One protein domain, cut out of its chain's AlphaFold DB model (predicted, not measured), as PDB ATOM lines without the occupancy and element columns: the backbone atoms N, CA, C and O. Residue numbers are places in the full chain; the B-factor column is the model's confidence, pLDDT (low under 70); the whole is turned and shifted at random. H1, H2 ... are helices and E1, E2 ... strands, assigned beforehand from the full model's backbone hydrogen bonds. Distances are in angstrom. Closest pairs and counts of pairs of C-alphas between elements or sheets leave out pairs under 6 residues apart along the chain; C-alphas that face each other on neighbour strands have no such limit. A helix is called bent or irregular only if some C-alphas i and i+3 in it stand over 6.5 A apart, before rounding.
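AT A GLANCE: This is residues 48 to 155 of the 159 residues of an uncharacterized protein of Bacteroidales bacterium (UniProt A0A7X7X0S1). A strongly twisted sheet of three strands, E3 E2 E5, has the helix H3 packed over one face, and a separate ribbon of two sharply bent strands, E1 and E4, reaches past one end of it. H1 packs beside H3, and the short H2 lies at the end of the long axis away from the bend of the ribbon. The printed part has 108 residues, with three named helices and five named strands in the order E1 H1 H2 E2 E3 H3 E4 E5; both sheets are antiparallel, and the class is mixed, helices and strands. The whole is compact, with a radius of gyration of the C-alphas of 14.6 A, yet elongated, spanning 46 by 27 by 20 A.

IN THESE COORDINATES: In the sheet of three, E2 is residues 85 to 93, 25.3 A long, E3 residues 98 to 106, 23.9 A, and E5 residues 144 to 151, 22.7 A, ending at C-alpha 151 (160.818, 111.120, 128.730). H3 is residues 115 to 127, 18.2 A, beginning at C-alpha 115 (166.871, 111.863, 146.885). E1, residues 51 to 59, is 18.2 A from C-alpha 51 (173.658, 136.225, 133.446) to C-alpha 59 and bends by 97 degrees at residue 54. E4, residues 130 to 140, 20.9 A, bends by 91 degrees at residue 137. H1 is residues 62 to 72, 15.8 A, and H2 residues 75 to 80, 8.7 A.

HOW THE PARTS SIT: E2 is the inner strand. E2 and E3 form a hairpin, with N 89 and O 103 2.8 A apart, within hydrogen-bond range. E2 and E5 are antiparallel, with N 88 and O 148 at 2.8 A. H3 is on this sheet, two layers with the helix on one face, at a height over the sheet of 9.3 A. It lies over E3 and only just over E2, where 3 of its C-alphas fall, and runs slantwise to the strands, at 37 degrees to E3 on the local plane. The closest C-alphas of E3 and H3 are those of Ile 99 and Lys 126, 5.4 A apart. H1 and H3 touch at a shallow tilt of 30 degrees, opposite ways, closest at the C-alphas of Met 68 and Gly 124, 6.4 A. H1 and H2 meet only through their link. E1 and E4 are antiparallel, with N 56 and O 133 at 2.9 A. The closest C-alphas of E1 and E5 are those of Ser 51 and Ser 144, 6.2 A. E4 is apart from E2, E3 and E5. In H1, H2 and H3 every O i to N i+4 pair is within hydrogen-bond range.

THE WHOLE: The two C-alphas farthest apart are those of Glu 76 and Thr 138, 46.3 A. The printed part has no cut; no link is long, and the link from E3 to H3 is short, with 8 residues. The mean pLDDT of the printed part is 92.4, and no printed residue is under 70.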
ATOM      1  N   LYS A  48     171.739 133.730 143.890       90.69
ATOM      2  CA  LYS A  48     171.281 134.780 142.977       90.69
ATOM      3  C   LYS A  48     171.744 134.495 141.550       90.69
ATOM      4  O   LYS A  48     172.862 134.018 141.347       90.69
ATOM      5  N   GLY A  49     170.873 134.794 140.591       89.69
ATOM      6  CA  GLY A  49     171.204 134.765 139.174       89.69
ATOM      7  C   GLY A  49     172.215 135.846 138.825       89.69
ATOM      8  O   GLY A  49     172.164 136.944 139.371       89.69
ATOM      9  N   GLU A  50     173.133 135.517 137.927       91.44
ATOM     10  CA  GLU A  50     173.945 136.509 137.230       91.44
ATOM     11  C   GLU A  50     174.180 135.980 135.817       91.44
ATOM     12  O   GLU A  50     174.810 134.934 135.614       91.44
ATOM     13  N   SER A  51     173.618 136.668 134.832       91.69
ATOM     14  CA  SER A  51     173.658 136.225 133.446       91.69
ATOM     15  C   SER A  51     173.667 137.407 132.485       91.69
ATOM     16  O   SER A  51     173.795 138.569 132.877       91.69
ATOM     17  N   TYR A  52     173.556 137.087 131.205       90.19
ATOM     18  CA  TYR A  52     173.331 138.030 130.132       90.19
ATOM     19  C   TYR A  52     171.902 137.892 129.599       90.19
ATOM     20  O   TYR A  52     171.355 136.790 129.607       90.19
ATOM     21  N   VAL A  53     171.324 138.997 129.111       86.88
ATOM     22  CA  VAL A  53     169.961 139.054 128.543       86.88
ATOM     23  C   VAL A  53     169.739 137.955 127.511       86.88
ATOM     24  O   VAL A  53     168.681 137.335 127.486       86.88
ATOM     25  N   GLU A  54     170.738 137.702 126.665       87.25
ATOM     26  CA  GLU A  54     170.640 136.662 125.654       87.25
ATOM     27  C   GLU A  54     171.920 135.832 125.614       87.25
ATOM     28  O   GLU A  54     172.909 136.159 124.951       87.25
ATOM     29  N   ALA A  55     171.872 134.739 126.366       86.38
ATOM     30  CA  ALA A  55     172.910 133.735 126.472       86.38
ATOM     31  C   ALA A  55     172.311 132.387 126.066       86.38
ATOM     32  O   ALA A  55     171.320 131.935 126.643       86.38
ATOM     33  N   HIS A  56     172.910 131.754 125.064       86.50
ATOM     34  CA  HIS A  56     172.430 130.492 124.515       86.50
ATOM     35  C   HIS A  56     173.334 129.353 124.952       86.50
ATOM     36  O   HIS A  56     174.559 129.479 124.978       86.50
ATOM     37  N   LEU A  57     172.712 128.222 125.266       86.69
ATOM     38  CA  LEU A  57     173.383 127.011 125.702       86.69
ATOM     39  C   LEU A  57     172.868 125.843 124.866       86.69
ATOM     40  O   LEU A  57     171.662 125.668 124.705       86.69
ATOM     41  N   THR A  58     173.775 125.012 124.363       86.00
ATOM     42  CA  THR A  58     173.415 123.750 123.711       86.00
ATOM     43  C   THR A  58     174.217 122.614 124.305       86.00
ATOM     44  O   THR A  58     175.383 122.767 124.668       86.00
ATOM     45  N   ILE A  59     173.585 121.452 124.409       81.69
ATOM     46  CA  ILE A  59     174.273 120.238 124.829       81.69
ATOM     47  C   ILE A  59     174.999 119.673 123.622       81.69
ATOM     48  O   ILE A  59     174.408 119.513 122.557       81.69
ATOM     49  N   SER A  60     176.275 119.346 123.806       73.50
ATOM     50  CA  SER A  60     177.153 118.931 122.713       73.50
ATOM     51  C   SER A  60     176.693 117.646 122.007       73.50
ATOM     52  O   SER A  60     177.027 117.451 120.842       73.50
ATOM     53  N   SER A  61     175.930 116.769 122.675       74.69
ATOM     54  CA  SER A  61     175.381 115.550 122.071       74.69
ATOM     55  C   SER A  61     174.156 115.007 122.815       74.69
ATOM     56  O   SER A  61     174.181 114.826 124.034       74.69
ATOM     57  N   GLY A  62     173.103 114.641 122.074       75.38
ATOM     58  CA  GLY A  62     171.954 113.908 122.626       75.38
ATOM     59  C   GLY A  62     172.331 112.530 123.193       75.38
ATOM     60  O   GLY A  62     171.712 112.052 124.145       75.38
ATOM     61  N   THR A  63     173.404 111.920 122.680       80.50
ATOM     62  CA  THR A  63     173.944 110.651 123.187       80.50
ATOM     63  C   THR A  63     174.491 110.792 124.607       80.50
ATOM     64  O   THR A  63     174.358 109.864 125.407       80.50
ATOM     65  N   ASP A  64     175.070 111.944 124.952       86.81
ATOM     66  CA  ASP A  64     175.612 112.187 126.294       86.81
ATOM     67  C   ASP A  64     174.493 112.302 127.332       86.81
ATOM     68  O   ASP A  64     174.603 111.733 128.420       86.81
ATOM     69  N   LEU A  65     173.372 112.935 126.966       90.69
ATOM     70  CA  LEU A  65     172.167 112.963 127.798       90.69
ATOM     71  C   LEU A  65     171.606 111.562 128.034       90.69
ATOM     72  O   LEU A  65     171.372 111.184 129.181       90.69
ATOM     73  N   ARG A  66     171.435 110.765 126.969       91.81
ATOM     74  CA  ARG A  66     170.930 109.389 127.103       91.81
ATOM     75  C   ARG A  66     171.838 108.560 128.015       91.81
ATOM     76  O   ARG A  66     171.346 107.935 128.952       91.81
ATOM     77  N   LYS A  67     173.159 108.612 127.808       93.00
ATOM     78  CA  LYS A  67     174.143 107.918 128.659       93.00
ATOM     79  C   LYS A  67     174.098 108.392 130.110       93.00
ATOM     80  O   LYS A  67     174.253 107.577 131.016       93.00
ATOM     81  N   MET A  68     173.908 109.690 130.345       95.56
ATOM     82  CA  MET A  68     173.739 110.229 131.693       95.56
ATOM     83  C   MET A  68     172.492 109.635 132.355       95.56
ATOM     84  O   MET A  68     172.598 109.098 133.453       95.56
ATOM     85  N   TYR A  69     171.339 109.652 131.683       96.12
ATOM     86  CA  TYR A  69     170.101 109.092 132.231       96.12
ATOM     87  C   TYR A  69     170.213 107.592 132.527       96.12
ATOM     88  O   TYR A  69     169.807 107.158 133.600       96.12
ATOM     89  N   GLN A  70     170.841 106.819 131.637       96.19
ATOM     90  CA  GLN A  70     171.066 105.376 131.814       96.19
ATOM     91  C   GLN A  70     172.006 105.027 132.984       96.19
ATOM     92  O   GLN A  70     171.976 103.906 133.481       96.19
ATOM     93  N   LYS A  71     172.853 105.963 133.437       96.56
ATOM     94  CA  LYS A  71     173.667 105.795 134.658       96.56
ATOM     95  C   LYS A  71     172.882 106.080 135.939       96.56
ATOM     96  O   LYS A  71     173.316 105.692 137.022       96.56
ATOM     97  N   ILE A  72     171.781 106.820 135.831       97.56
ATOM     98  CA  ILE A  72     170.985 107.283 136.971       97.56
ATOM     99  C   ILE A  72     169.826 106.326 137.226       97.56
ATOM    100  O   ILE A  72     169.647 105.888 138.360       97.56
ATOM    101  N   PHE A  73     169.077 105.994 136.176       97.62
ATOM    102  CA  PHE A  73     167.893 105.150 136.240       97.62
ATOM    103  C   PHE A  73     168.216 103.774 135.682       97.62
ATOM    104  O   PHE A  73     168.720 103.687 134.568       97.62
ATOM    105  N   SER A  74     167.898 102.707 136.422       96.81
ATOM    106  CA  SER A  74     167.921 101.356 135.852       96.81
ATOM    107  C   SER A  74     166.813 101.194 134.805       96.81
ATOM    108  O   SER A  74     165.890 102.012 134.722       96.81
ATOM    109  N   LYS A  75     166.864 100.116 134.015       96.75
ATOM    110  CA  LYS A  75     165.821  99.820 133.023       96.75
ATOM    111  C   LYS A  75     164.457  99.601 133.682       96.75
ATOM    112  O   LYS A  75     163.447 100.091 133.181       96.75
ATOM    113  N   GLU A  76     164.430  98.919 134.821       97.00
ATOM    114  CA  GLU A  76     163.226  98.660 135.617       97.00
ATOM    115  C   GLU A  76     162.635  99.977 136.124       97.00
ATOM    116  O   GLU A  76     161.460 100.256 135.896       97.00
ATOM    117  N   ARG A  77     163.472 100.838 136.717       96.94
ATOM    118  CA  ARG A  77     163.044 102.141 137.236       96.94
ATOM    119  C   ARG A  77     162.562 103.085 136.132       96.94
ATOM    120  O   ARG A  77     161.577 103.793 136.310       96.94
ATOM    121  N   ALA A  78     163.213 103.079 134.970       96.62
ATOM    122  CA  ALA A  78     162.756 103.842 133.809       96.62
ATOM    123  C   ALA A  78     161.419 103.319 133.247       96.62
ATOM    124  O   ALA A  78     160.633 104.103 132.720       96.62
ATOM    125  N   THR A  79     161.151 102.015 133.371       96.25
ATOM    126  CA  THR A  79     159.874 101.404 132.971       96.25
ATOM    127  C   THR A  79     158.755 101.787 133.939       96.25
ATOM    128  O   THR A  79     157.680 102.181 133.495       96.25
ATOM    129  N   GLU A  80     159.023 101.762 135.247       96.50
ATOM    130  CA  GLU A  80     158.091 102.245 136.279       96.50
ATOM    131  C   GLU A  80     157.690 103.708 136.042       96.50
ATOM    132  O   GLU A  80     156.534 104.082 136.222       96.50
ATOM    133  N   LEU A  81     158.637 104.536 135.592       96.31
ATOM    134  CA  LEU A  81     158.408 105.955 135.330       96.31
ATOM    135  C   LEU A  81     157.947 106.267 133.894       96.31
ATOM    136  O   LEU A  81     157.860 107.438 133.529       96.31
ATOM    137  N   SER A  82     157.693 105.254 133.062       95.31
ATOM    138  CA  SER A  82     157.583 105.395 131.599       95.31
ATOM    139  C   SER A  82     156.474 106.335 131.111       95.31
ATOM    140  O   SER A  82     156.672 107.006 130.090       95.31
ATOM    141  N   ASP A  83     155.368 106.420 131.852       94.62
ATOM    142  CA  ASP A  83     154.225 107.294 131.559       94.62
ATOM    143  C   ASP A  83     154.437 108.747 132.008       94.62
ATOM    144  O   ASP A  83     153.702 109.646 131.596       94.62
ATOM    145  N   TYR A  84     155.467 109.010 132.815       95.44
ATOM    146  CA  TYR A  84     155.759 110.342 133.325       95.44
ATOM    147  C   TYR A  84     156.750 111.104 132.440       95.44
ATOM    148  O   TYR A  84     157.565 110.550 131.693       95.44
ATOM    149  N   VAL A  85     156.707 112.428 132.573       95.88
ATOM    150  CA  VAL A  85     157.702 113.342 132.014       95.88
ATOM    151  C   VAL A  85     158.188 114.251 133.128       95.88
ATOM    152  O   VAL A  85     157.388 114.897 133.807       95.88
ATOM    153  N   LEU A  86     159.509 114.320 133.281       97.19
ATOM    154  CA  LEU A  86     160.157 115.278 134.164       97.19
ATOM    155  C   LEU A  86     160.706 116.434 133.340       97.19
ATOM    156  O   LEU A  86     161.523 116.219 132.449       97.19
ATOM    157  N   ILE A  87     160.304 117.656 133.655       97.25
ATOM    158  CA  ILE A  87     160.909 118.860 133.101       97.25
ATOM    159  C   ILE A  87     162.060 119.282 134.014       97.25
ATOM    160  O   ILE A  87     161.857 119.641 135.172       97.25
ATOM    161  N   CYS A  88     163.286 119.224 133.500       96.75
ATOM    162  CA  CYS A  88     164.468 119.740 134.178       96.75
ATOM    163  C   CYS A  88     164.739 121.167 133.708       96.75
ATOM    164  O   CYS A  88     165.052 121.401 132.542       96.75
ATOM    165  N   LEU A  89     164.635 122.112 134.630       95.50
ATOM    166  CA  LEU A  89     164.943 123.520 134.431       95.50
ATOM    167  C   LEU A  89     166.381 123.761 134.895       95.50
ATOM    168  O   LEU A  89     166.666 123.833 136.090       95.50
ATOM    169  N   VAL A  90     167.304 123.819 133.944       94.81
ATOM    170  CA  VAL A  90     168.738 123.965 134.188       94.81
ATOM    171  C   VAL A  90     169.082 125.452 134.255       94.81
ATOM    172  O   VAL A  90     168.944 126.170 133.265       94.81
ATOM    173  N   GLN A  91     169.516 125.906 135.431       94.75
ATOM    174  CA  GLN A  91     169.793 127.311 135.732       94.75
ATOM    175  C   GLN A  91     171.277 127.596 135.492       94.75
ATOM    176  O   GLN A  91     172.142 127.155 136.259       94.75
ATOM    177  N   PHE A  92     171.584 128.290 134.398       92.94
ATOM    178  CA  PHE A  92     172.944 128.584 133.957       92.94
ATOM    179  C   PHE A  92     173.343 130.021 134.302       92.94
ATOM    180  O   PHE A  92     172.642 130.977 133.976       92.94
ATOM    181  N   ASN A  93     174.497 130.176 134.946       93.44
ATOM    182  CA  ASN A  93     175.117 131.472 135.177       93.44
ATOM    183  C   ASN A  93     176.072 131.761 134.013       93.44
ATOM    184  O   ASN A  93     177.136 131.144 133.894       93.44
ATOM    185  N   ALA A  94     175.678 132.690 133.144       92.00
ATOM    186  CA  ALA A  94     176.382 132.963 131.896       92.00
ATOM    187  C   ALA A  94     177.668 133.787 132.072       92.00
ATOM    188  O   ALA A  94     178.536 133.770 131.197       92.00
ATOM    189  N   ILE A  95     177.838 134.435 133.230       91.81
ATOM    190  CA  ILE A  95     179.082 135.117 133.610       91.81
ATOM    191  C   ILE A  95     180.171 134.095 133.955       91.81
ATOM    192  O   ILE A  95     181.279 134.141 133.426       91.81
ATOM    193  N   THR A  96     179.847 133.147 134.834       92.31
ATOM    194  CA  THR A  96     180.770 132.092 135.290       92.31
ATOM    195  C   THR A  96     180.838 130.899 134.342       92.31
ATOM    196  O   THR A  96     181.705 130.042 134.510       92.31
ATOM    197  N   GLN A  97     179.930 130.845 133.365       91.38
ATOM    198  CA  GLN A  97     179.764 129.762 132.399       91.38
ATOM    199  C   GLN A  97     179.546 128.398 133.066       91.38
ATOM    200  O   GLN A  97     180.104 127.379 132.655       91.38
ATOM    201  N   LYS A  98     178.741 128.369 134.134       91.94
ATOM    202  CA  LYS A  98     178.470 127.159 134.921       91.94
ATOM    203  C   LYS A  98     176.982 126.970 135.164       91.94
ATOM    204  O   LYS A  98     176.245 127.923 135.401       91.94
ATOM    205  N   ILE A  99     176.558 125.708 135.188       93.94
ATOM    206  CA  ILE A  99     175.250 125.336 135.728       93.94
ATOM    207  C   ILE A  99     175.279 125.566 137.242       93.94
ATOM    208  O   ILE A  99     176.038 124.912 137.961       93.94
ATOM    209  N   SER A 100     174.452 126.482 137.737       94.69
ATOM    210  CA  SER A 100     174.352 126.776 139.168       94.69
ATOM    211  C   SER A 100     173.548 125.702 139.891       94.69
ATOM    212  O   SER A 100     174.016 125.141 140.884       94.69
ATOM    213  N   HIS A 101     172.365 125.373 139.374       94.81
ATOM    214  CA  HIS A 101     171.480 124.355 139.935       94.81
ATOM    215  C   HIS A 101     170.456 123.871 138.903       94.81
ATOM    216  O   HIS A 101     170.392 124.378 137.782       94.81
ATOM    217  N   VAL A 102     169.674 122.865 139.286       96.81
ATOM    218  CA  VAL A 102     168.593 122.313 138.467       96.81
ATOM    219  C   VAL A 102     167.325 122.262 139.302       96.81
ATOM    220  O   VAL A 102     167.352 121.824 140.451       96.81
ATOM    221  N   VAL A 103     166.223 122.708 138.709       96.38
ATOM    222  CA  VAL A 103     164.880 122.584 139.274       96.38
ATOM    223  C   VAL A 103     164.143 121.470 138.533       96.38
ATOM    224  O   VAL A 103     164.232 121.351 137.310       96.38
ATOM    225  N   PHE A 104     163.440 120.624 139.277       97.19
ATOM    226  CA  PHE A 104     162.769 119.430 138.780       97.19
ATOM    227  C   PHE A 104     161.260 119.632 138.854       97.19
ATOM    228  O   PHE A 104     160.706 119.738 139.941       97.19
ATOM    229  N   SER A 105     160.588 119.689 137.709       96.00
ATOM    230  CA  SER A 105     159.145 119.912 137.617       96.00
ATOM    231  C   SER A 105     158.492 118.734 136.889       96.00
ATOM    232  O   SER A 105     158.622 118.613 135.669       96.00
ATOM    233  N   PRO A 106     157.852 117.797 137.604       94.31
ATOM    234  CA  PRO A 106     157.115 116.723 136.959       94.31
ATOM    235  C   PRO A 106     155.823 117.276 136.344       94.31
ATOM    236  O   PRO A 106     155.165 118.126 136.937       94.31
ATOM    237  N   LEU A 107     155.433 116.779 135.165       91.00
ATOM    238  CA  LEU A 107     154.129 117.138 134.583       91.00
ATOM    239  C   LEU A 107     152.950 116.502 135.338       91.00
ATOM    240  O   LEU A 107     151.832 117.000 135.258       91.00
ATOM    241  N   ASP A 108     153.204 115.413 136.066       89.75
ATOM    242  CA  ASP A 108     152.240 114.753 136.945       89.75
ATOM    243  C   ASP A 108     152.769 114.773 138.386       89.75
ATOM    244  O   ASP A 108     153.838 114.232 138.684       89.75
ATOM    245  N   ASN A 109     151.999 115.369 139.297       82.94
ATOM    246  CA  ASN A 109     152.362 115.523 140.703       82.94
ATOM    247  C   ASN A 109     152.369 114.211 141.501       82.94
ATOM    248  O   ASN A 109     152.681 114.249 142.690       82.94
ATOM    249  N   LYS A 110     152.028 113.064 140.902       86.94
ATOM    250  CA  LYS A 110     152.190 111.724 141.490       86.94
ATOM    251  C   LYS A 110     153.571 111.137 141.242       86.94
ATOM    252  O   LYS A 110     153.965 110.209 141.946       86.94
ATOM    253  N   MET A 111     154.323 111.673 140.283       90.31
ATOM    254  CA  MET A 111     155.687 111.233 140.027       90.31
ATOM    255  C   MET A 111     156.550 111.472 141.275       90.31
ATOM    256  O   MET A 111     156.538 112.551 141.870       90.31
ATOM    257  N   ARG A 112     157.310 110.460 141.695       88.38
ATOM    258  CA  ARG A 112     158.218 110.554 142.846       88.38
ATOM    259  C   ARG A 112     159.620 110.160 142.420       88.38
ATOM    260  O   ARG A 112     159.817 109.072 141.881       88.38
ATOM    261  N   LEU A 113     160.582 111.033 142.696       93.06
ATOM    262  CA  LEU A 113     162.008 110.742 142.594       93.06
ATOM    263  C   LEU A 113     162.586 110.569 143.992       93.06
ATOM    264  O   LEU A 113     162.216 111.269 144.932       93.06
ATOM    265  N   THR A 114     163.519 109.642 144.116       93.50
ATOM    266  CA  THR A 114     164.331 109.488 145.316       93.50
ATOM    267  C   THR A 114     165.338 110.632 145.421       93.50
ATOM    268  O   THR A 114     165.749 111.238 144.426       93.50
ATOM    269  N   LEU A 115     165.811 110.887 146.639       92.81
ATOM    270  CA  LEU A 115     166.871 111.863 146.885       92.81
ATOM    271  C   LEU A 115     168.136 111.573 146.057       92.81
ATOM    272  O   LEU A 115     168.756 112.486 145.514       92.81
ATOM    273  N   THR A 116     168.506 110.296 145.933       94.31
ATOM    274  CA  THR A 116     169.670 109.873 145.149       94.31
ATOM    275  C   THR A 116     169.492 110.171 143.660       94.31
ATOM    276  O   THR A 116     170.447 110.610 143.022       94.31
ATOM    277  N   GLU A 117     168.294 109.973 143.104       96.94
ATOM    278  CA  GLU A 117     167.990 110.301 141.704       96.94
ATOM    279  C   GLU A 117     168.092 111.811 141.450       96.94
ATOM    280  O   GLU A 117     168.781 112.217 140.517       96.94
ATOM    281  N   LEU A 118     167.493 112.640 142.316       96.62
ATOM    282  CA  LEU A 118     167.571 114.107 142.231       96.62
ATOM    283  C   LEU A 118     169.024 114.598 142.275       96.62
ATOM    284  O   LEU A 118     169.470 115.335 141.394       96.62
ATOM    285  N   LYS A 119     169.793 114.112 143.257       95.44
ATOM    286  CA  LYS A 119     171.214 114.441 143.415       95.44
ATOM    287  C   LYS A 119     172.024 114.053 142.183       95.44
ATOM    288  O   LYS A 119     172.817 114.848 141.680       95.44
ATOM    289  N   ARG A 120     171.849 112.823 141.691       96.94
ATOM    290  CA  ARG A 120     172.592 112.324 140.527       96.94
ATOM    291  C   ARG A 120     172.209 113.058 139.246       96.94
ATOM    292  O   ARG A 120     173.092 113.293 138.429       96.94
ATOM    293  N   LEU A 121     170.944 113.448 139.082       97.50
ATOM    294  CA  LEU A 121     170.507 114.291 137.970       97.50
ATOM    295  C   LEU A 121     171.177 115.661 138.018       97.50
ATOM    296  O   LEU A 121     171.776 116.071 137.027       97.50
ATOM    297  N   GLU A 122     171.128 116.348 139.160       96.62
ATOM    298  CA  GLU A 122     171.746 117.669 139.304       96.62
ATOM    299  C   GLU A 122     173.259 117.611 139.040       96.62
ATOM    300  O   GLU A 122     173.787 118.403 138.257       96.62
ATOM    301  N   MET A 123     173.956 116.634 139.629       95.88
ATOM    302  CA  MET A 123     175.381 116.398 139.366       95.88
ATOM    303  C   MET A 123     175.648 116.062 137.895       95.88
ATOM    304  O   MET A 123     176.609 116.564 137.316       95.88
ATOM    305  N   GLY A 124     174.792 115.236 137.290       95.81
ATOM    306  CA  GLY A 124     174.856 114.870 135.882       95.81
ATOM    307  C   GLY A 124     174.826 116.107 134.993       95.81
ATOM    308  O   GLY A 124     175.788 116.346 134.264       95.81
ATOM    309  N   PHE A 125     173.799 116.950 135.130       95.25
ATOM    310  CA  PHE A 125     173.684 118.191 134.361       95.25
ATOM    311  C   PHE A 125     174.858 119.142 134.599       95.25
ATOM    312  O   PHE A 125     175.353 119.722 133.637       95.25
ATOM    313  N   LYS A 126     175.361 119.270 135.833       94.56
ATOM    314  CA  LYS A 126     176.560 120.080 136.130       94.56
ATOM    315  C   LYS A 126     177.839 119.542 135.475       94.56
ATOM    316  O   LYS A 126     178.770 120.309 135.260       94.56
ATOM    317  N   SER A 127     177.892 118.244 135.173       93.31
ATOM    318  CA  SER A 127     179.058 117.574 134.577       93.31
ATOM    319  C   SER A 127     179.033 117.481 133.048       93.31
ATOM    320  O   SER A 127     180.059 117.163 132.442       93.31
ATOM    321  N   LEU A 128     177.878 117.721 132.418       90.69
ATOM    322  CA  LEU A 128     177.760 117.685 130.962       90.69
ATOM    323  C   LEU A 128     178.594 118.795 130.318       90.69
ATOM    324  O   LEU A 128     178.791 119.872 130.880       90.69
ATOM    325  N   LYS A 129     179.070 118.524 129.101       88.88
ATOM    326  CA  LYS A 129     179.698 119.539 128.258       88.88
ATOM    327  C   LYS A 129     178.619 120.303 127.503       88.88
ATOM    328  O   LYS A 129     177.720 119.703 126.911       88.88
ATOM    329  N   TYR A 130     178.752 121.622 127.518       88.44
ATOM    330  CA  TYR A 130     177.856 122.528 126.825       88.44
ATOM    331  C   TYR A 130     178.657 123.439 125.907       88.44
ATOM    332  O   TYR A 130     179.755 123.871 126.259       88.44
ATOM    333  N   ASN A 131     178.080 123.751 124.751       89.50
ATOM    334  CA  ASN A 131     178.516 124.880 123.945       89.50
ATOM    335  C   ASN A 131     177.697 126.101 124.351       89.50
ATOM    336  O   ASN A 131     176.493 125.994 124.597       89.50
ATOM    337  N   TYR A 132     178.353 127.251 124.394       88.75
ATOM    338  CA  TYR A 132     177.778 128.486 124.896       88.75
ATOM    339  C   TYR A 132     178.188 129.662 124.015       88.75
ATOM    340  O   TYR A 132     179.337 129.735 123.577       88.75
ATOM    341  N   TRP A 133     177.259 130.586 123.782       91.50
ATOM    342  CA  TRP A 133     177.552 131.861 123.139       91.50
ATOM    343  C   TRP A 133     176.636 132.971 123.659       91.50
ATOM    344  O   TRP A 133     175.500 132.735 124.075       91.50
ATOM    345  N   ILE A 134     177.156 134.197 123.622       91.81
ATOM    346  CA  ILE A 134     176.444 135.415 124.019       91.81
ATOM    347  C   ILE A 134     175.955 136.102 122.755       91.81
ATOM    348  O   ILE A 134     176.749 136.365 121.855       91.81
ATOM    349  N   VAL A 135     174.667 136.418 122.714       90.44
ATOM    350  CA  VAL A 135     174.068 137.231 121.650       90.44
ATOM    351  C   VAL A 135     173.896 138.673 122.125       90.44
ATOM    352  O   VAL A 135     174.218 139.605 121.394       90.44
ATOM    353  N   ASN A 136     173.494 138.864 123.384       91.25
ATOM    354  CA  ASN A 136     173.380 140.175 124.015       91.25
ATOM    355  C   ASN A 136     174.097 140.152 125.359       91.25
ATOM    356  O   ASN A 136     173.698 139.405 126.243       91.25
ATOM    357  N   ASN A 137     175.131 140.981 125.514       93.31
ATOM    358  CA  ASN A 137     175.997 141.032 126.694       93.31
ATOM    359  C   ASN A 137     175.514 141.995 127.796       93.31
ATOM    360  O   ASN A 137     176.258 142.265 128.743       93.31
ATOM    361  N   THR A 138     174.287 142.510 127.698       95.44
ATOM    362  CA  THR A 138     173.653 143.263 128.786       95.44
ATOM    363  C   THR A 138     173.467 142.332 129.976       95.44
ATOM    364  O   THR A 138     172.899 141.252 129.830       95.44
ATOM    365  N   LYS A 139     173.974 142.720 131.146       94.44
ATOM    366  CA  LYS A 139     173.891 141.904 132.361       94.44
ATOM    367  C   LYS A 139     172.501 141.966 132.987       94.44
ATOM    368  O   LYS A 139     171.877 143.024 132.979       94.44
ATOM    369  N   VAL A 140     172.071 140.852 133.569       94.25
ATOM    370  CA  VAL A 140     170.818 140.727 134.323       94.25
ATOM    371  C   VAL A 140     171.023 139.902 135.590       94.25
ATOM    372  O   VAL A 140     171.833 138.972 135.610       94.25
ATOM    373  N   ASP A 141     170.233 140.210 136.618       94.19
ATOM    374  CA  ASP A 141     170.196 139.494 137.902       94.19
ATOM    375  C   ASP A 141     169.310 138.234 137.819       94.19
ATOM    376  O   ASP A 141     168.497 137.934 138.693       94.19
ATOM    377  N   GLU A 142     169.456 137.492 136.724       90.62
ATOM    378  CA  GLU A 142     168.699 136.284 136.400       90.62
ATOM    379  C   GLU A 142     169.657 135.182 135.939       90.62
ATOM    380  O   GLU A 142     170.828 135.428 135.652       90.62
ATOM    381  N   PHE A 143     169.178 133.943 135.883       91.94
ATOM    382  CA  PHE A 143     169.897 132.854 135.224       91.94
ATOM    383  C   PHE A 143     169.424 132.731 133.778       91.94
ATOM    384  O   PHE A 143     168.248 132.934 133.481       91.94
ATOM    385  N   SER A 144     170.309 132.288 132.886       90.62
ATOM    386  CA  SER A 144     169.847 131.731 131.617       90.62
ATOM    387  C   SER A 144     169.183 130.386 131.889       90.62
ATOM    388  O   SER A 144     169.793 129.483 132.468       90.62
ATOM    389  N   LEU A 145     167.929 130.260 131.472       89.00
ATOM    390  CA  LEU A 145     167.118 129.075 131.704       89.00
ATOM    391  C   LEU A 145     167.167 128.139 130.499       89.00
ATOM    392  O   LEU A 145     166.834 128.533 129.383       89.00
ATOM    393  N   PHE A 146     167.498 126.872 130.738       89.12
ATOM    394  CA  PHE A 146     167.417 125.831 129.719       89.12
ATOM    395  C   PHE A 146     166.495 124.696 130.165       89.12
ATOM    396  O   PHE A 146     166.659 124.127 131.242       89.12
ATOM    397  N   THR A 147     165.506 124.367 129.333       92.44
ATOM    398  CA  THR A 147     164.463 123.388 129.665       92.44
ATOM    399  C   THR A 147     164.738 122.060 128.971       92.44
ATOM    400  O   THR A 147     164.719 121.981 127.745       92.44
ATOM    401  N   ILE A 148     164.958 121.000 129.751       93.00
ATOM    402  CA  ILE A 148     165.254 119.654 129.248       93.00
ATOM    403  C   ILE A 148     164.183 118.675 129.733       93.00
ATOM    404  O   ILE A 148     164.141 118.361 130.924       93.00
ATOM    405  N   PRO A 149     163.334 118.141 128.842       94.81
ATOM    406  CA  PRO A 149     162.395 117.098 129.215       94.81
ATOM    407  C   PRO A 149     163.081 115.726 129.274       94.81
ATOM    408  O   PRO A 149     163.708 115.286 128.310       94.81
ATOM    409  N   ILE A 150     162.875 114.996 130.366       95.44
ATOM    410  CA  ILE A 150     163.178 113.568 130.471       95.44
ATOM    411  C   ILE A 150     161.895 112.791 130.199       95.44
ATOM    412  O   ILE A 150     160.959 112.802 130.997       95.44
ATOM    413  N   LYS A 151     161.862 112.096 129.060       95.25
ATOM    414  CA  LYS A 151     160.818 111.120 128.730       95.25
ATOM    415  C   LYS A 151     161.340 109.731 129.087       95.25
ATOM    416  O   LYS A 151     162.123 109.173 128.319       95.25
ATOM    417  N   PHE A 152     160.930 109.174 130.227       95.38
ATOM    418  CA  PHE A 152     161.516 107.938 130.774       95.38
ATOM    419  C   PHE A 152     161.419 106.745 129.817       95.38
ATOM    420  O   PHE A 152     162.407 106.037 129.622       95.38
ATOM    421  N   ARG A 153     160.297 106.615 129.093       94.69
ATOM    422  CA  ARG A 153     160.120 105.621 128.014       94.69
ATOM    423  C   ARG A 153     161.205 105.649 126.924       94.69
ATOM    424  O   ARG A 153     161.408 104.652 126.247       94.69
ATOM    425  N   ARG A 154     161.905 106.777 126.734       92.88
ATOM    426  CA  ARG A 154     162.953 106.959 125.708       92.88
ATOM    427  C   ARG A 154     164.381 106.768 126.231       92.88
ATOM    428  O   ARG A 154     165.328 106.904 125.462       92.88
ATOM    429  N   ILE A 155     164.570 106.479 127.524       94.38
ATOM    430  CA  ILE A 155     165.918 106.267 128.085       94.38
ATOM    431  C   ILE A 155     166.543 104.982 127.515       94.38
ATOM    432  O   ILE A 155     167.733 104.962 127.197       94.38
TER     433      ILE A 155